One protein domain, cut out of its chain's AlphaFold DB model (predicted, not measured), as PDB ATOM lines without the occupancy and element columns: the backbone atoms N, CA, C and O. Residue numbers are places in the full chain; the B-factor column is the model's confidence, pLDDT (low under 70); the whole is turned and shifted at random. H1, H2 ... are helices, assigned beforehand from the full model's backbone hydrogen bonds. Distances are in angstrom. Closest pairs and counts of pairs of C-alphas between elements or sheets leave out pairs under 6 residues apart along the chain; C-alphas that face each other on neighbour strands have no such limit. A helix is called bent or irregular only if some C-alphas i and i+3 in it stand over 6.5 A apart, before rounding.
ATOM      1  N   TRP A 199     -46.537  39.588 -63.134       90.75
ATOM      2  CA  TRP A 199     -47.268  38.813 -62.138       90.75
ATOM      3  C   TRP A 199     -46.304  37.923 -61.340       90.75
ATOM      4  O   TRP A 199     -45.426  37.281 -61.911       90.75
ATOM      5  N   HIS A 200     -46.495  37.863 -60.020       93.19
ATOM      6  CA  HIS A 200     -45.718  37.011 -59.121       93.19
ATOM      7  C   HIS A 200     -46.662  36.085 -58.328       93.19
ATOM      8  O   HIS A 200     -47.687  36.569 -57.832       93.19
ATOM      9  N   PRO A 201     -46.345  34.786 -58.135       95.06
ATOM     10  CA  PRO A 201     -47.227  33.842 -57.437       95.06
ATOM     11  C   PRO A 201     -47.656  34.273 -56.030       95.06
ATOM     12  O   PRO A 201     -48.772  33.970 -55.604       95.06
ATOM     13  N   SER A 202     -46.814  35.027 -55.316       95.94
ATOM     14  CA  SER A 202     -47.158  35.559 -53.989       95.94
ATOM     15  C   SER A 202     -48.418  36.430 -53.992       95.94
ATOM     16  O   SER A 202     -49.142  36.458 -53.000       95.94
ATOM     17  N   LEU A 203     -48.728  37.100 -55.109       92.19
ATOM     18  CA  LEU A 203     -49.912  37.951 -55.239       92.19
ATOM     19  C   LEU A 203     -51.212  37.152 -55.158       92.19
ATOM     20  O   LEU A 203     -52.219  37.676 -54.692       92.19
ATOM     21  N   ALA A 204     -51.209  35.891 -55.599       91.94
ATOM     22  CA  ALA A 204     -52.389  35.040 -55.509       91.94
ATOM     23  C   ALA A 204     -52.732  34.728 -54.046       91.94
ATOM     24  O   ALA A 204     -53.897  34.824 -53.663       91.94
ATOM     25  N   TYR A 205     -51.722  34.417 -53.229       92.75
ATOM     26  CA  TYR A 205     -51.890  34.220 -51.788       92.75
ATOM     27  C   TYR A 205     -52.252  35.524 -51.084       92.75
ATOM     28  O   TYR A 205     -53.189  35.547 -50.298       92.75
ATOM     29  N   PHE A 206     -51.594  36.632 -51.430       92.31
ATOM     30  CA  PHE A 206     -51.936  37.938 -50.872       92.31
ATOM     31  C   PHE A 206     -53.395  38.316 -51.146       92.31
ATOM     32  O   PHE A 206     -54.119  38.670 -50.225       92.31
ATOM     33  N   ARG A 207     -53.868  38.158 -52.389       88.25
ATOM     34  CA  ARG A 207     -55.273  38.391 -52.748       88.25
ATOM     35  C   ARG A 207     -56.225  37.490 -51.960       88.25
ATOM     36  O   ARG A 207     -57.272  37.959 -51.542       88.25
ATOM     37  N   ARG A 208     -55.884  36.210 -51.764       82.25
ATOM     38  CA  ARG A 208     -56.692  35.302 -50.931       82.25
ATOM     39  C   ARG A 208     -56.732  35.745 -49.477       82.25
ATOM     40  O   ARG A 208     -57.793  35.677 -48.883       82.25
ATOM     41  N   ALA A 209     -55.622  36.242 -48.938       86.19
ATOM     42  CA  ALA A 209     -55.607  36.779 -47.587       86.19
ATOM     43  C   ALA A 209     -56.528  37.997 -47.433       86.19
ATOM     44  O   ALA A 209     -57.219  38.102 -46.429       86.19
ATOM     45  N   GLN A 210     -56.562  38.880 -48.436       80.50
ATOM     46  CA  GLN A 210     -57.455  40.048 -48.464       80.50
ATOM     47  C   GLN A 210     -58.935  39.652 -48.595       80.50
ATOM     48  O   GLN A 210     -59.806  40.383 -48.149       80.50
ATOM     49  N   ALA A 211     -59.215  38.519 -49.243       70.50
ATOM     50  CA  ALA A 211     -60.570  38.043 -49.515       70.50
ATOM     51  C   ALA A 211     -61.078  37.004 -48.499       70.50
ATOM     52  O   ALA A 211     -62.189  36.502 -48.660       70.50
ATOM     53  N   ALA A 212     -60.262  36.617 -47.518       78.44
ATOM     54  CA  ALA A 212     -60.670  35.661 -46.501       78.44
ATOM     55  C   ALA A 212     -61.727  36.292 -45.582       78.44
ATOM     56  O   ALA A 212     -61.674  37.485 -45.300       78.44
ATOM     57  N   THR A 213     -62.678  35.487 -45.115       74.25
ATOM     58  CA  THR A 213     -63.699  35.894 -44.134       74.25
ATOM     59  C   THR A 213     -63.293  35.557 -42.700       74.25
ATOM     60  O   THR A 213     -63.825  36.131 -41.757       74.25
ATOM     61  N   ASP A 214     -62.275  34.709 -42.539       81.50
ATOM     62  CA  ASP A 214     -61.675  34.345 -41.260       81.50
ATOM     63  C   ASP A 214     -60.201  34.791 -41.162       81.50
ATOM     64  O   ASP A 214     -59.413  34.718 -42.114       81.50
ATOM     65  N   LEU A 215     -59.818  35.218 -39.956       85.19
ATOM     66  CA  LEU A 215     -58.487  35.724 -39.635       85.19
ATOM     67  C   LEU A 215     -57.397  34.647 -39.732       85.19
ATOM     68  O   LEU A 215     -56.256  34.960 -40.085       85.19
ATOM     69  N   HIS A 216     -57.709  33.394 -39.400       89.06
ATOM     70  CA  HIS A 216     -56.747  32.294 -39.431       89.06
ATOM     71  C   HIS A 216     -56.348  32.000 -40.878       89.06
ATOM     72  O   HIS A 216     -55.154  31.908 -41.186       89.06
ATOM     73  N   GLU A 217     -57.329  31.942 -41.781       86.06
ATOM     74  CA  GLU A 217     -57.095  31.759 -43.214       86.06
ATOM     75  C   GLU A 217     -56.405  32.980 -43.845       86.06
ATOM     76  O   GLU A 217     -55.482  32.822 -44.656       86.06
ATOM     77  N   ALA A 218     -56.764  34.199 -43.430       88.25
ATOM     78  CA  ALA A 218     -56.062  35.412 -43.845       88.25
ATOM     79  C   ALA A 218     -54.578  35.381 -43.456       88.25
ATOM     80  O   ALA A 218     -53.697  35.575 -44.301       88.25
ATOM     81  N   TYR A 219     -54.285  35.083 -42.189       93.81
ATOM     82  CA  TYR A 219     -52.919  34.970 -41.684       93.81
ATOM     83  C   TYR A 219     -52.135  33.875 -42.415       93.81
ATOM     84  O   TYR A 219     -50.994  34.089 -42.836       93.81
ATOM     85  N   ARG A 220     -52.749  32.702 -42.602       94.06
ATOM     86  CA  ARG A 220     -52.153  31.576 -43.327       94.06
ATOM     87  C   ARG A 220     -51.765  31.975 -44.747       94.06
ATOM     88  O   ARG A 220     -50.626  31.738 -45.154       94.06
ATOM     89  N   ASN A 221     -52.672  32.609 -45.486       93.69
ATOM     90  CA  ASN A 221     -52.397  33.066 -46.844       93.69
ATOM     91  C   ASN A 221     -51.348  34.189 -46.884       93.69
ATOM     92  O   ASN A 221     -50.492  34.178 -47.768       93.69
ATOM     93  N   LEU A 222     -51.330  35.110 -45.914       95.12
ATOM     94  CA  LEU A 222     -50.261  36.111 -45.788       95.12
ATOM     95  C   LEU A 222     -48.885  35.465 -45.608       95.12
ATOM     96  O   LEU A 222     -47.908  35.886 -46.231       95.12
ATOM     97  N   PHE A 223     -48.803  34.425 -44.778       96.56
ATOM     98  CA  PHE A 223     -47.550  33.715 -44.550       96.56
ATOM     99  C   PHE A 223     -47.071  33.007 -45.821       96.56
ATOM    100  O   PHE A 223     -45.900  33.123 -46.183       96.56
ATOM    101  N   LEU A 224     -47.982  32.352 -46.549       96.50
ATOM    102  CA  LEU A 224     -47.682  31.729 -47.843       96.50
ATOM    103  C   LEU A 224     -47.250  32.757 -48.898       96.50
ATOM    104  O   LEU A 224     -46.352  32.483 -49.694       96.50
ATOM    105  N   ALA A 225     -47.843  33.955 -48.891       96.94
ATOM    106  CA  ALA A 225     -47.427  35.047 -49.765       96.94
ATOM    107  C   ALA A 225     -45.971  35.455 -49.486       96.94
ATOM    108  O   ALA A 225     -45.176  35.580 -50.422       96.94
ATOM    109  N   LEU A 226     -45.599  35.601 -48.208       97.31
ATOM    110  CA  LEU A 226     -44.220  35.883 -47.807       97.31
ATOM    111  C   LEU A 226     -43.266  34.750 -48.214       97.31
ATOM    112  O   LEU A 226     -42.218  35.028 -48.791       97.31
ATOM    113  N   GLU A 227     -43.613  33.488 -47.952       97.12
ATOM    114  CA  GLU A 227     -42.775  32.338 -48.322       97.12
ATOM    115  C   GLU A 227     -42.544  32.261 -49.836       97.12
ATOM    116  O   GLU A 227     -41.404  32.086 -50.272       97.12
ATOM    117  N   ALA A 228     -43.594  32.459 -50.637       97.31
ATOM    118  CA  ALA A 228     -43.494  32.479 -52.094       97.31
ATOM    119  C   ALA A 228     -42.571  33.605 -52.586       97.31
ATOM    120  O   ALA A 228     -41.740  33.373 -53.459       97.31
ATOM    121  N   LEU A 229     -42.676  34.805 -52.004       96.75
ATOM    122  CA  LEU A 229     -41.815  35.943 -52.341       96.75
ATOM    123  C   LEU A 229     -40.345  35.686 -51.983       96.75
ATOM    124  O   LEU A 229     -39.445  35.983 -52.764       96.75
ATOM    125  N   LEU A 230     -40.091  35.110 -50.808       96.44
ATOM    126  CA  LEU A 230     -38.736  34.799 -50.357       96.44
ATOM    127  C   LEU A 230     -38.102  33.657 -51.154       96.44
ATOM    128  O   LEU A 230     -36.886  33.665 -51.340       96.44
ATOM    129  N   SER A 231     -38.895  32.695 -51.629       96.06
ATOM    130  CA  SER A 231     -38.396  31.571 -52.426       96.06
ATOM    131  C   SER A 231     -37.897  31.986 -53.810       96.06
ATOM    132  O   SER A 231     -37.020  31.310 -54.338       96.06
ATOM    133  N   GLU A 232     -38.409  33.076 -54.381       93.44
ATOM    134  CA  GLU A 232     -37.894  33.633 -55.640       93.44
ATOM    135  C   GLU A 232     -36.466  34.168 -55.452       93.44
ATOM    136  O   GLU A 232     -35.554  33.870 -56.220       93.44
ATOM    137  N   VAL A 233     -36.243  34.912 -54.365       92.56
ATOM    138  CA  VAL A 233     -34.950  35.556 -54.090       92.56
ATOM    139  C   VAL A 233     -33.939  34.588 -53.470       92.56
ATOM    140  O   VAL A 233     -32.731  34.699 -53.673       92.56
ATOM    141  N   CYS A 234     -34.413  33.647 -52.663       95.00
ATOM    142  CA  CYS A 234     -33.608  32.659 -51.956       95.00
ATOM    143  C   CYS A 234     -34.259  31.281 -52.115       95.00
ATOM    144  O   CYS A 234     -34.975  30.848 -51.209       95.00
ATOM    145  N   PRO A 235     -34.002  30.568 -53.226       93.94
ATOM    146  CA  PRO A 235     -34.613  29.270 -53.484       93.94
ATOM    147  C   PRO A 235     -34.384  28.283 -52.341       93.94
ATOM    148  O   PRO A 235     -33.259  28.102 -51.862       93.94
ATOM    149  N   TRP A 236     -35.459  27.635 -51.891       94.50
ATOM    150  CA  TRP A 236     -35.351  26.573 -50.900       94.50
ATOM    151  C   TRP A 236     -34.694  25.330 -51.511       94.50
ATOM    152  O   TRP A 236     -34.987  24.942 -52.643       94.50
ATOM    153  N   SER A 237     -33.819  24.672 -50.746       90.88
ATOM    154  CA  SER A 237     -33.146  23.445 -51.170       90.88
ATOM    155  C   SER A 237     -33.503  22.266 -50.264       90.88
ATOM    156  O   SER A 237     -33.573  22.389 -49.036       90.88
ATOM    157  N   ARG A 238     -33.702  21.084 -50.867       82.94
ATOM    158  CA  ARG A 238     -33.940  19.842 -50.119       82.94
ATOM    159  C   ARG A 238     -32.741  19.559 -49.208       82.94
ATOM    160  O   ARG A 238     -31.641  19.289 -49.685       82.94
ATOM    161  N   GLY A 239     -32.963  19.602 -47.895       86.31
ATOM    162  CA  GLY A 239     -31.934  19.388 -46.869       86.31
ATOM    163  C   GLY A 239     -31.612  20.625 -46.029       86.31
ATOM    164  O   GLY A 239     -30.915  20.506 -45.016       86.31
ATOM    165  N   ASP A 240     -32.139  21.794 -46.392       86.06
ATOM    166  CA  ASP A 240     -32.200  22.926 -45.479       86.06
ATOM    167  C   ASP A 240     -33.489  22.846 -44.658       86.06
ATOM    168  O   ASP A 240     -34.595  22.759 -45.191       86.06
ATOM    169  N   GLY A 241     -33.349  22.859 -43.331       92.50
ATOM    170  CA  GLY A 241     -34.512  22.958 -42.453       92.50
ATOM    171  C   GLY A 241     -35.266  24.251 -42.756       92.50
ATOM    172  O   GLY A 241     -34.656  25.319 -42.742       92.50
ATOM    173  N   GLU A 242     -36.572  24.155 -43.006       93.00
ATOM    174  CA  GLU A 242     -37.446  25.265 -43.414       93.00
ATOM    175  C   GLU A 242     -37.236  26.518 -42.556       93.00
ATOM    176  O   GLU A 242     -36.915  27.585 -43.070       93.00
ATOM    177  N   ARG A 243     -37.271  26.374 -41.225       93.06
ATOM    178  CA  ARG A 243     -37.024  27.477 -40.285       93.06
ATOM    179  C   ARG A 243     -35.676  28.175 -40.503       93.06
ATOM    180  O   ARG A 243     -35.574  29.395 -40.382       93.06
ATOM    181  N   ARG A 244     -34.622  27.402 -40.780       93.31
ATOM    182  CA  ARG A 244     -33.271  27.932 -41.012       93.31
ATOM    183  C   ARG A 244     -33.195  28.643 -42.361       93.31
ATOM    184  O   ARG A 244     -32.553  29.688 -42.435       93.31
ATOM    185  N   TRP A 245     -33.828  28.079 -43.388       95.31
ATOM    186  CA  TRP A 245     -33.953  28.710 -44.697       95.31
ATOM    187  C   TRP A 245     -34.698  30.042 -44.589       95.31
ATOM    188  O   TRP A 245     -34.133  31.066 -44.957       95.31
ATOM    189  N   LEU A 246     -35.885  30.055 -43.977       95.12
ATOM    190  CA  LEU A 246     -36.713  31.251 -43.833       95.12
ATOM    191  C   LEU A 246     -35.958  32.376 -43.115       95.12
ATOM    192  O   LEU A 246     -35.959  33.522 -43.559       95.12
ATOM    193  N   GLN A 247     -35.241  32.046 -42.036       95.12
ATOM    194  CA  GLN A 247     -34.415  33.016 -41.319       95.12
ATOM    195  C   GLN A 247     -33.280  33.583 -42.190       95.12
ATOM    196  O   GLN A 247     -32.975  34.773 -42.098       95.12
ATOM    197  N   ALA A 248     -32.626  32.743 -42.998       94.06
ATOM    198  CA  ALA A 248     -31.547  33.172 -43.884       94.06
ATOM    199  C   ALA A 248     -32.070  34.033 -45.043       94.06
ATOM    200  O   ALA A 248     -31.479  35.073 -45.324       94.06
ATOM    201  N   ALA A 249     -33.190  33.636 -45.653       95.69
ATOM    202  CA  ALA A 249     -33.852  34.371 -46.725       95.69
ATOM    203  C   ALA A 249     -34.310  35.756 -46.250       95.69
ATOM    204  O   ALA A 249     -33.959  36.757 -46.866       95.69
ATOM    205  N   LEU A 250     -34.992  35.828 -45.098       95.69
ATOM    206  CA  LEU A 250     -35.396  37.097 -44.483       95.69
ATOM    207  C   LEU A 250     -34.203  38.011 -44.228       95.69
ATOM    208  O   LEU A 250     -34.247  39.187 -44.572       95.69
ATOM    209  N   LYS A 251     -33.128  37.473 -43.642       95.44
ATOM    210  CA  LYS A 251     -31.920  38.254 -43.384       95.44
ATOM    211  C   LYS A 251     -31.343  38.830 -44.681       95.44
ATOM    212  O   LYS A 251     -31.024  40.011 -44.717       95.44
ATOM    213  N   HIS A 252     -31.246  38.015 -45.731       94.81
ATOM    214  CA  HIS A 252     -30.712  38.431 -47.030       94.81
ATOM    215  C   HIS A 252     -31.500  39.584 -47.646       94.81
ATOM    216  O   HIS A 252     -30.912  40.603 -48.002       94.81
ATOM    217  N   VAL A 253     -32.828  39.457 -47.726       94.00
ATOM    218  CA  VAL A 253     -33.664  40.484 -48.365       94.00
ATOM    219  C   VAL A 253     -33.760  41.757 -47.530       94.00
ATOM    220  O   VAL A 253     -33.666  42.851 -48.074       94.00
ATOM    221  N   VAL A 254     -33.895  41.642 -46.206       93.69
ATOM    222  CA  VAL A 254     -34.023  42.802 -45.312       93.69
ATOM    223  C   VAL A 254     -32.726  43.605 -45.291       93.69
ATOM    224  O   VAL A 254     -32.773  44.821 -45.461       93.69
ATOM    225  N   GLU A 255     -31.569  42.951 -45.136       94.12
ATOM    226  CA  GLU A 255     -30.277  43.647 -45.133       94.12
ATOM    227  C   GLU A 255     -29.950  44.213 -46.514       94.12
ATOM    228  O   GLU A 255     -29.539  45.367 -46.615       94.12
ATOM    229  N   GLY A 256     -30.180  43.445 -47.582       93.88
ATOM    230  CA  GLY A 256     -29.855  43.904 -48.927       93.88
ATOM    231  C   GLY A 256     -30.765  45.031 -49.438       93.88
ATOM    232  O   GLY A 256     -30.311  45.837 -50.246       93.88
ATOM    233  N   TYR A 257     -31.998  45.158 -48.934       93.62
ATOM    234  CA  TYR A 257     -32.873  46.307 -49.211       93.62
ATOM    235  C   TYR A 257     -32.808  47.423 -48.154       93.62
ATOM    236  O   TYR A 257     -33.491  48.443 -48.309       93.62
ATOM    237  N   GLY A 258     -32.003  47.258 -47.097       93.56
ATOM    238  CA  GLY A 258     -31.840  48.244 -46.025       93.56
ATOM    239  C   GLY A 258     -33.098  48.461 -45.176       93.56
ATOM    240  O   GLY A 258     -33.358  49.580 -44.737       93.56
ATOM    241  N   LEU A 259     -33.913  47.423 -44.978       93.06
ATOM    242  CA  LEU A 259     -35.137  47.507 -44.179       93.06
ATOM    243  C   LEU A 259     -34.836  47.374 -42.677       93.06
ATOM    244  O   LEU A 259     -33.983  46.589 -42.260       93.06
ATOM    245  N   ASP A 260     -35.582  48.103 -41.840       93.88
ATOM    246  CA  ASP A 260     -35.499  47.961 -40.381       93.88
ATOM    247  C   ASP A 260     -36.496  46.913 -39.876       93.88
ATOM    248  O   ASP A 260     -37.690  47.180 -39.715       93.88
ATOM    249  N   MET A 261     -35.982  45.722 -39.570       93.62
ATOM    250  CA  MET A 261     -36.781  44.595 -39.087       93.62
ATOM    251  C   MET A 261     -37.546  44.888 -37.783       93.62
ATOM    252  O   MET A 261     -38.540  44.227 -37.485       93.62
ATOM    253  N   ARG A 262     -37.110  45.879 -36.992       93.31
ATOM    254  CA  ARG A 262     -37.745  46.234 -35.710       93.31
ATOM    255  C   ARG A 262     -39.179  46.735 -35.884       93.31
ATOM    256  O   ARG A 262     -39.954  46.647 -34.942       93.31
ATOM    257  N   LYS A 263     -39.531  47.211 -37.082       91.12
ATOM    258  CA  LYS A 263     -40.873  47.700 -37.426       91.12
ATOM    259  C   LYS A 263     -41.920  46.591 -37.568       91.12
ATOM    260  O   LYS A 263     -43.105  46.899 -37.588       91.12
ATOM    261  N   TYR A 264     -41.496  45.329 -37.673       92.31
ATOM    262  CA  TYR A 264     -42.372  44.188 -37.988       92.31
ATOM    263  C   TYR A 264     -42.412  43.128 -36.876       92.31
ATOM    264  O   TYR A 264     -42.811  41.987 -37.110       92.31
ATOM    265  N   ILE A 265     -41.955  43.475 -35.673       92.44
ATOM    266  CA  ILE A 265     -41.975  42.606 -34.490       92.44
ATOM    267  C   ILE A 265     -42.658  43.332 -33.338       92.44
ATOM    268  O   ILE A 265     -42.559  44.551 -33.221       92.44
ATOM    269  N   THR A 266     -43.332  42.594 -32.459       86.12
ATOM    270  CA  THR A 266     -44.108  43.224 -31.379       86.12
ATOM    271  C   THR A 266     -43.209  43.733 -30.253       86.12
ATOM    272  O   THR A 266     -43.454  44.801 -29.696       86.12
ATOM    273  N   ARG A 267     -42.170  42.973 -29.878       86.38
ATOM    274  CA  ARG A 267     -41.226  43.363 -28.817       86.38
ATOM    275  C   ARG A 267     -39.812  42.911 -29.153       86.38
ATOM    276  O   ARG A 267     -39.536  41.715 -29.244       86.38
ATOM    277  N   LEU A 268     -38.879  43.856 -29.261       86.88
ATOM    278  CA  LEU A 268     -37.478  43.533 -29.516       86.88
ATOM    279  C   LEU A 268     -36.835  42.888 -28.279       86.88
ATOM    280  O   LEU A 268     -36.653  43.528 -27.246       86.88
ATOM    281  N   ARG A 269     -36.448  41.615 -28.404       88.19
ATOM    282  CA  ARG A 269     -35.640  40.886 -27.416       88.19
ATOM    283  C   ARG A 269     -34.479  40.188 -28.127       88.19
ATOM    284  O   ARG A 269     -34.604  39.060 -28.597       88.19
ATOM    285  N   GLY A 270     -33.340  40.872 -28.232       91.75
ATOM    286  CA  GLY A 270     -32.140  40.343 -28.886       91.75
ATOM    287  C   GLY A 270     -32.169  40.468 -30.413       91.75
ATOM    288  O   GLY A 270     -32.411  41.545 -30.948       91.75
ATOM    289  N   ASN A 271     -31.859  39.384 -31.132       93.25
ATOM    290  CA  ASN A 271     -31.753  39.414 -32.595       93.25
ATOM    291  C   ASN A 271     -33.150  39.513 -33.255       93.25
ATOM    292  O   ASN A 271     -33.955  38.597 -33.066       93.25
ATOM    293  N   PRO A 272     -33.426  40.548 -34.073       93.19
ATOM    294  CA  PRO A 272     -34.769  40.803 -34.601       93.19
ATOM    295  C   PRO A 272     -35.273  39.694 -35.535       93.19
ATOM    296  O   PRO A 272     -36.446  39.345 -35.484       93.19
ATOM    297  N   TYR A 273     -34.394  39.058 -36.316       92.94
ATOM    298  CA  TYR A 273     -34.773  37.941 -37.191       92.94
ATOM    299  C   TYR A 273     -35.184  36.704 -36.396       92.94
ATOM    300  O   TYR A 273     -36.193  36.070 -36.692       92.94
ATOM    301  N   ARG A 274     -34.414  36.355 -35.356       92.44
ATOM    302  CA  ARG A 274     -34.774  35.244 -34.464       92.44
ATOM    303  C   ARG A 274     -36.089  35.522 -33.745       92.44
ATOM    304  O   ARG A 274     -36.873  34.592 -33.576       92.44
ATOM    305  N   GLN A 275     -36.316  36.773 -33.345       94.06
ATOM    306  CA  GLN A 275     -37.557  37.183 -32.702       94.06
ATOM    307  C   GLN A 275     -38.744  37.065 -33.661       94.06
ATOM    308  O   GLN A 275     -39.714  36.406 -33.307       94.06
ATOM    309  N   PHE A 276     -38.637  37.575 -34.890       94.56
ATOM    310  CA  PHE A 276     -39.682  37.421 -35.906       94.56
ATOM    311  C   PHE A 276     -40.006  35.949 -36.183       94.56
ATOM    312  O   PHE A 276     -41.163  35.554 -36.157       94.56
ATOM    313  N   ILE A 277     -38.989  35.101 -36.375       94.94
ATOM    314  CA  ILE A 277     -39.185  33.655 -36.578       94.94
ATOM    315  C   ILE A 277     -39.842  33.001 -35.356       94.94
ATOM    316  O   ILE A 277     -40.634  32.069 -35.488       94.94
ATOM    317  N   LYS A 278     -39.511  33.449 -34.144       93.69
ATOM    318  CA  LYS A 278     -40.169  32.947 -32.939       93.69
ATOM    319  C   LYS A 278     -41.642  33.356 -32.923       93.69
ATOM    320  O   LYS A 278     -42.481  32.480 -32.769       93.69
ATOM    321  N   GLU A 279     -41.935  34.642 -33.098       93.00
ATOM    322  CA  GLU A 279     -43.294  35.195 -33.063       93.00
ATOM    323  C   GLU A 279     -44.156  34.619 -34.193       93.00
ATOM    324  O   GLU A 279     -45.140  33.941 -33.929       93.00
ATOM    325  N   GLN A 280     -43.757  34.808 -35.447       94.38
ATOM    326  CA  GLN A 280     -44.584  34.484 -36.608       94.38
ATOM    327  C   GLN A 280     -44.588  32.986 -36.928       94.38
ATOM    328  O   GLN A 280     -45.640  32.375 -37.063       94.38
ATOM    329  N   TYR A 281     -43.416  32.350 -37.004       93.06
ATOM    330  CA  TYR A 281     -43.349  30.938 -37.391       93.06
ATOM    331  C   TYR A 281     -43.632  30.008 -36.205       93.06
ATOM    332  O   TYR A 281     -44.510  29.158 -36.272       93.06
ATOM    333  N   SER A 282     -42.880  30.145 -35.108       89.44
ATOM    334  CA  SER A 282     -42.909  29.132 -34.039       89.44
ATOM    335  C   SER A 282     -44.146  29.247 -33.151       89.44
ATOM    336  O   SER A 282     -44.654  28.232 -32.700       89.44
ATOM    337  N   VAL A 283     -44.597  30.472 -32.868       91.00
ATOM    338  CA  VAL A 283     -45.726  30.716 -31.962       91.00
ATOM    339  C   VAL A 283     -47.049  30.801 -32.717       91.00
ATOM    340  O   VAL A 283     -48.019  30.238 -32.236       91.00
ATOM    341  N   ARG A 284     -47.122  31.471 -33.877       92.69
ATOM    342  CA  ARG A 284     -48.394  31.616 -34.614       92.69
ATOM    343  C   ARG A 284     -48.600  30.535 -35.662       92.69
ATOM    344  O   ARG A 284     -49.500  29.723 -35.502       92.69
ATOM    345  N   ARG A 285     -47.754  30.462 -36.697       91.62
ATOM    346  CA  ARG A 285     -47.902  29.463 -37.769       91.62
ATOM    347  C   ARG A 285     -47.961  28.045 -37.201       91.62
ATOM    348  O   ARG A 285     -48.895  27.323 -37.501       91.62
ATOM    349  N   CYS A 286     -47.032  27.625 -36.345       91.06
ATOM    350  CA  CYS A 286     -47.112  26.271 -35.787       91.06
ATOM    351  C   CYS A 286     -48.393  26.041 -34.964       91.06
ATOM    352  O   CYS A 286     -48.993  24.983 -35.113       91.06
ATOM    353  N   ALA A 287     -48.840  27.013 -34.161       89.88
ATOM    354  CA  ALA A 287     -50.055  26.873 -33.352       89.88
ATOM    355  C   ALA A 287     -51.353  26.893 -34.177       89.88
ATOM    356  O   ALA A 287     -52.344  26.318 -33.745       89.88
ATOM    357  N   LEU A 288     -51.343  27.520 -35.357       88.94
ATOM    358  CA  LEU A 288     -52.462  27.514 -36.307       88.94
ATOM    359  C   LEU A 288     -52.536  26.225 -37.132       88.94
ATOM    360  O   LEU A 288     -53.603  25.837 -37.592       88.94
ATOM    361  N   PHE A 289     -51.395  25.577 -37.364       84.75
ATOM    362  CA  PHE A 289     -51.301  24.396 -38.226       84.75
ATOM    363  C   PHE A 289     -51.216  23.083 -37.431       84.75
ATOM    364  O   PHE A 289     -51.242  21.998 -38.019       84.75
ATOM    365  N   HIS A 290     -51.110  23.152 -36.102       86.12
ATOM    366  CA  HIS A 290     -51.058  21.992 -35.219       86.12
ATOM    367  C   HIS A 290     -52.025  22.151 -34.045       86.12
ATOM    368  O   HIS A 290     -51.916  23.091 -33.270       86.12
ATOM    369  N   ALA A 291     -52.900  21.163 -33.853       85.06
ATOM    370  CA  ALA A 291     -53.902  21.138 -32.780       85.06
ATOM    371  C   ALA A 291     -53.435  20.386 -31.514       85.06
ATOM    372  O   ALA A 291     -54.239  19.841 -30.759       85.06
ATOM    373  N   LYS A 292     -52.121  20.286 -31.275       86.69
ATOM    374  CA  LYS A 292     -51.606  19.574 -30.097       86.69
ATOM    375  C   LYS A 292     -51.891  20.390 -28.841       86.69
ATOM    376  O   LYS A 292     -51.217  21.385 -28.590       86.69
ATOM    377  N   LEU A 293     -52.827  19.930 -28.017       84.56
ATOM    378  CA  LEU A 293     -53.267  20.640 -26.809       84.56
ATOM    379  C   LEU A 293     -52.121  20.963 -25.831       84.56
ATOM    380  O   LEU A 293     -52.138  22.007 -25.183       84.56
ATOM    381  N   SER A 294     -51.077  20.128 -25.778       84.62
ATOM    382  CA  SER A 294     -49.877  20.370 -24.960       84.62
ATOM    383  C   SER A 294     -49.024  21.560 -25.422       84.62
ATOM    384  O   SER A 294     -48.155  22.008 -24.679       84.62
ATOM    385  N   GLU A 295     -49.221  22.048 -26.649       83.44
ATOM    386  CA  GLU A 295     -48.446  23.135 -27.264       83.44
ATOM    387  C   GLU A 295     -49.229  24.466 -27.318       83.44
ATOM    388  O   GLU A 295     -48.745  25.415 -27.928       83.44
ATOM    389  N   ARG A 296     -50.391  24.557 -26.642       86.88
ATOM    390  CA  ARG A 296     -51.298  25.725 -26.637       86.88
ATOM    391  C   ARG A 296     -51.644  26.179 -28.071       86.88
ATOM    392  O   ARG A 296     -51.142  27.213 -28.520       86.88
ATOM    393  N   PRO A 297     -52.455  25.393 -28.804       89.00
ATOM    394  CA  PRO A 297     -52.873  25.759 -30.152       89.00
ATOM    395  C   PRO A 297     -53.703  27.046 -30.118       89.00
ATOM    396  O   PRO A 297     -54.327  27.351 -29.102       89.00
ATOM    397  N   ILE A 298     -53.714  27.778 -31.231       87.12
ATOM    398  CA  ILE A 298     -54.641  28.899 -31.405       87.12
ATOM    399  C   ILE A 298     -55.967  28.285 -31.831       87.12
ATOM    400  O   ILE A 298     -56.062  27.715 -32.919       87.12
ATOM    401  N   ILE A 299     -56.949  28.345 -30.938       86.75
ATOM    402  CA  ILE A 299     -58.286  27.809 -31.185       86.75
ATOM    403  C   ILE A 299     -59.121  28.920 -31.835       86.75
ATOM    404  O   ILE A 299     -59.119  30.045 -31.317       86.75
ATOM    405  N   PRO A 300     -59.829  28.634 -32.942       83.50
ATOM    406  CA  PRO A 300     -60.830  29.550 -33.471       83.50
ATOM    407  C   PRO A 300     -61.806  29.989 -32.371       83.50
ATOM    408  O   PRO A 300     -62.191  29.191 -31.525       83.50
ATOM    409  N   GLY A 301     -62.144  31.276 -32.329       77.06
ATOM    410  CA  GLY A 301     -63.052  31.818 -31.313       77.06
ATOM    411  C   GLY A 301     -62.430  32.168 -29.950       77.06
ATOM    412  O   GLY A 301     -63.116  32.732 -29.102       77.06
ATOM    413  N   ASP A 302     -61.131  31.950 -29.691       83.81
ATOM    414  CA  ASP A 302     -60.510  32.557 -28.499       83.81
ATOM    415  C   ASP A 302     -60.162  34.036 -28.758       83.81
ATOM    416  O   ASP A 302     -59.245  34.354 -29.518       83.81
ATOM    417  N   ILE A 303     -60.872  34.960 -28.096       77.00
ATOM    418  CA  ILE A 303     -60.684  36.418 -28.255       77.00
ATOM    419  C   ILE A 303     -59.237  36.845 -28.023       77.00
ATOM    420  O   ILE A 303     -58.711  37.682 -28.756       77.00
ATOM    421  N   LYS A 304     -58.574  36.296 -27.005       79.44
ATOM    422  CA  LYS A 304     -57.227  36.736 -26.646       79.44
ATOM    423  C   LYS A 304     -56.226  36.316 -27.712       79.44
ATOM    424  O   LYS A 304     -55.381  37.118 -28.122       79.44
ATOM    425  N   ASP A 305     -56.317  35.072 -28.168       84.69
ATOM    426  CA  ASP A 305     -55.449  34.588 -29.237       84.69
ATOM    427  C   ASP A 305     -55.768  35.297 -30.566       84.69
ATOM    428  O   ASP A 305     -54.848  35.620 -31.323       84.69
ATOM    429  N   ARG A 306     -57.036  35.663 -30.799       82.50
ATOM    430  CA  ARG A 306     -57.483  36.476 -31.936       82.50
ATOM    431  C   ARG A 306     -56.833  37.857 -31.962       82.50
ATOM    432  O   ARG A 306     -56.259  38.228 -32.981       82.50
ATOM    433  N   GLU A 307     -56.838  38.606 -30.858       80.44
ATOM    434  CA  GLU A 307     -56.156  39.910 -30.786       80.44
ATOM    435  C   GLU A 307     -54.652  39.804 -31.087       80.44
ATOM    436  O   GLU A 307     -54.042  40.641 -31.761       80.44
ATOM    437  N   GLU A 308     -54.013  38.773 -30.537       85.19
ATOM    438  CA  GLU A 308     -52.605  38.497 -30.785       85.19
ATOM    439  C   GLU A 308     -52.335  38.127 -32.248       85.19
ATOM    440  O   GLU A 308     -51.292  38.511 -32.791       85.19
ATOM    441  N   LEU A 309     -53.264  37.409 -32.880       87.19
ATOM    442  CA  LEU A 309     -53.195  37.005 -34.275       87.19
ATOM    443  C   LEU A 309     -53.420  38.182 -35.229       87.19
ATOM    444  O   LEU A 309     -52.665  38.308 -36.188       87.19
ATOM    445  N   VAL A 310     -54.348  39.093 -34.922       84.00
ATOM    446  CA  VAL A 310     -54.528  40.369 -35.639       84.00
ATOM    447  C   VAL A 310     -53.204  41.122 -35.687       84.00
ATOM    448  O   VAL A 310     -52.693  41.439 -36.759       84.00
ATOM    449  N   ARG A 311     -52.588  41.366 -34.523       83.50
ATOM    450  CA  ARG A 311     -51.307  42.090 -34.450       83.50
ATOM    451  C   ARG A 311     -50.207  41.385 -35.247       83.50
ATOM    452  O   ARG A 311     -49.369  42.038 -35.870       83.50
ATOM    453  N   ALA A 312     -50.190  40.054 -35.224       90.31
ATOM    454  CA  ALA A 312     -49.231  39.268 -35.987       90.31
ATOM    455  C   ALA A 312     -49.470  39.376 -37.503       90.31
ATOM    456  O   ALA A 312     -48.496  39.562 -38.237       90.31
ATOM    457  N   ALA A 313     -50.728  39.302 -37.948       89.62
ATOM    458  CA  ALA A 313     -51.145  39.458 -39.338       89.62
ATOM    459  C   ALA A 313     -50.801  40.852 -39.875       89.62
ATOM    460  O   ALA A 313     -50.233  40.954 -40.957       89.62
ATOM    461  N   ASP A 314     -51.048  41.909 -39.099       85.25
ATOM    462  CA  ASP A 314     -50.715  43.293 -39.460       85.25
ATOM    463  C   ASP A 314     -49.203  43.466 -39.685       85.25
ATOM    464  O   ASP A 314     -48.754  43.913 -40.743       85.25
ATOM    465  N   ASN A 315     -48.388  43.015 -38.728       89.62
ATOM    466  CA  ASN A 315     -46.928  43.053 -38.846       89.62
ATOM    467  C   ASN A 315     -46.411  42.259 -40.057       89.62
ATOM    468  O   ASN A 315     -45.494  42.703 -40.753       89.62
ATOM    469  N   LEU A 316     -46.995  41.084 -40.309       93.75
ATOM    470  CA  LEU A 316     -46.644  40.223 -41.434       93.75
ATOM    471  C   LEU A 316     -47.025  40.862 -42.775       93.75
ATOM    472  O   LEU A 316     -46.221  40.869 -43.704       93.75
ATOM    473  N   ASN A 317     -48.218  41.443 -42.851       91.44
ATOM    474  CA  ASN A 317     -48.736  42.157 -44.008       91.44
ATOM    475  C   ASN A 317     -47.873  43.381 -44.354       91.44
ATOM    476  O   ASN A 317     -47.450  43.532 -45.499       91.44
ATOM    477  N   LYS A 318     -47.506  44.197 -43.356       90.00
ATOM    478  CA  LYS A 318     -46.584  45.334 -43.522       90.00
ATOM    479  C   LYS A 318     -45.233  44.904 -44.089       90.00
ATOM    480  O   LYS A 318     -44.723  45.541 -45.010       90.00
ATOM    481  N   LEU A 319     -44.655  43.826 -43.555       94.31
ATOM    482  CA  LEU A 319     -43.392  43.285 -44.061       94.31
ATOM    483  C   LEU A 319     -43.542  42.781 -45.499       94.31
ATOM    484  O   LEU A 319     -42.697  43.079 -46.341       94.31
ATOM    485  N   TYR A 320     -44.612  42.033 -45.781       95.38
ATOM    486  CA  TYR A 320     -44.889  41.503 -47.111       95.38
ATOM    487  C   TYR A 320     -45.021  42.624 -48.145       95.38
ATOM    488  O   TYR A 320     -44.353  42.566 -49.172       95.38
ATOM    489  N   ILE A 321     -45.828  43.652 -47.867       92.44
ATOM    490  CA  ILE A 321     -46.038  44.794 -48.766       92.44
ATOM    491  C   ILE A 321     -44.706  45.490 -49.065       92.44
ATOM    492  O   ILE A 321     -44.382  45.724 -50.227       92.44
ATOM    493  N   GLU A 322     -43.904  45.786 -48.038       92.19
ATOM    494  CA  GLU A 322     -42.606  46.445 -48.218       92.19
ATOM    495  C   GLU A 322     -41.623  45.593 -49.028       92.19
ATOM    496  O   GLU A 322     -40.959  46.107 -49.928       92.19
ATOM    497  N   LEU A 323     -41.558  44.284 -48.775       93.94
ATOM    498  CA  LEU A 323     -40.710  43.387 -49.560       93.94
ATOM    499  C   LEU A 323     -41.216  43.234 -50.995       93.94
ATOM    500  O   LEU A 323     -40.414  43.303 -51.921       93.94
ATOM    501  N   ALA A 324     -42.521  43.069 -51.201       93.31
ATOM    502  CA  ALA A 324     -43.107  42.914 -52.526       93.31
ATOM    503  C   ALA A 324     -42.830  44.153 -53.386       93.31
ATOM    504  O   ALA A 324     -42.347  44.007 -54.504       93.31
ATOM    505  N   LYS A 325     -42.988  45.370 -52.837       90.62
ATOM    506  CA  LYS A 325     -42.594  46.618 -53.521       90.62
ATOM    507  C   LYS A 325     -41.163  46.556 -54.060       90.62
ATOM    508  O   LYS A 325     -40.914  46.952 -55.194       90.62
ATOM    509  N   ARG A 326     -40.219  46.061 -53.254       90.75
ATOM    510  CA  ARG A 326     -38.792  46.004 -53.609       90.75
ATOM    511  C   ARG A 326     -38.447  44.862 -54.565       90.75
ATOM    512  O   ARG A 326     -37.585  45.046 -55.417       90.75
ATOM    513  N   VAL A 327     -39.101  43.712 -54.416       89.56
ATOM    514  CA  VAL A 327     -38.804  42.485 -55.173       89.56
ATOM    515  C   VAL A 327     -39.496  42.453 -56.530       89.56
ATOM    516  O   VAL A 327     -38.969  41.832 -57.439       89.56
ATOM    517  N   THR A 328     -40.661  43.086 -56.678       88.38
ATOM    518  CA  THR A 328     -41.454  43.004 -57.916       88.38
ATOM    519  C   THR A 328     -41.718  44.365 -58.561       88.38
ATOM    520  O   THR A 328     -42.241  44.422 -59.672       88.38
ATOM    521  N   GLY A 329     -41.452  45.467 -57.850       86.38
ATOM    522  CA  GLY A 329     -41.809  46.817 -58.288       86.38
ATOM    523  C   GLY A 329     -43.301  47.158 -58.174       86.38
ATOM    524  O   GLY A 329     -43.717  48.198 -58.684       86.38
ATOM    525  N   PHE A 330     -44.127  46.318 -57.530       84.38
ATOM    526  CA  PHE A 330     -45.545  46.648 -57.328       84.38
ATOM    527  C   PHE A 330     -45.684  47.859 -56.411       84.38
ATOM    528  O   PHE A 330     -45.102  47.905 -55.332       84.38
ATOM    529  N   LEU A 331     -46.524  48.812 -56.806       80.75
ATOM    530  CA  LEU A 331     -47.005  49.845 -55.902       80.75
ATOM    531  C   LEU A 331     -48.281  49.333 -55.247       80.75
ATOM    532  O   LEU A 331     -49.271  49.055 -55.921       80.75
TER     533      LEU A 331
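Overview. This is residues 199 to 331 of the 450 residues of an uncharacterized protein of alpha proteobacterium Q-1 (UniProt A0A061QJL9). Two helices side by side, H2 and the long H6, make the core, running the same way; H1 folds back along H2 as a helical hairpin on the side away from H3 and H5. H3 and H5 cover the other side of this pair at steep tilts, and the short H4 packs on H5 and H6. The printed part has 133 residues with six named helices, H1 to H6 in that order along the chain, and no named strand: the class is all helix, its helix packing part aligned, part crossed. It is compact, with a radius of gyration of the C-alphas of 14.4 A, and its rounded outline spans 38 by 34 by 31 A.

Along the chain. H1 is residues 202 to 211, 14.4 A from first to last C-alpha, and begins with C-alpha 202 at (-47.158, 35.559, -53.989). H2, residues 215 to 233, is 27.6 A long. H3 is residues 242 to 256, 20.9 A long, and H4 is residues 261 to 264, 5.7 A long. H5, residues 272 to 289, is 23.6 A long; it is neither bent nor irregular, but only just: C-alphas 282 and 285 are 6.2 A apart. H6, residues 303 to 328, is the longest at 36.0 A and ends with C-alpha 328 at (-41.454, 43.004, -57.916).

Arrangement. H2 touches H6 at a shallow tilt of 27 degrees, the same way; their closest C-alphas, of Tyr 219 and Ala 313, are 5.4 A apart. H1 and H2 form a helical hairpin and touch at a shallow tilt of 12 degrees, opposite ways, closest at the C-alphas of Ala 209 and Ala 218, 4.0 A. H1 and H6 are near each other; H1 is apart from H3, H4 and H5. H2 touches H3 with residues 227 to 233 alone, at a steep tilt of 67 degrees, only just short of about perpendicular; the closest C-alphas, of Leu 230 and Ala 249, are 6.1 A apart. H5 touches H3 with residues 273 to 281 alone, closest at the C-alphas of Gln 247 and Tyr 273, 6.4 A, at a steep tilt of 41 degrees. H5 touches H6 with residues 279 to 284 alone, closest at the C-alphas of Gln 280 and Ala 312, 6.7 A, at a steep tilt of 58 degrees. H4 touches H6, closest at the C-alphas of Tyr 264 and Asn 315, 4.8 A, and H5, closest at those of Met 261 and Pro 272, 6.2 A. In H1, H3 and H6 every O i to N i+4 pair is within hydrogen-bond range, in H2 14 of 15 and in H5 9 of 14; H4 is too short for such a pair.

Size, cuts and confidence. The C-alphas farthest apart, of Ser 294 and Gly 329, are 43.3 A apart. The printed part has no cut. The link from H5 to H6, residues 290 to 302, is long. The mean pLDDT of the printed part is 90.1, and no printed residue is under 70.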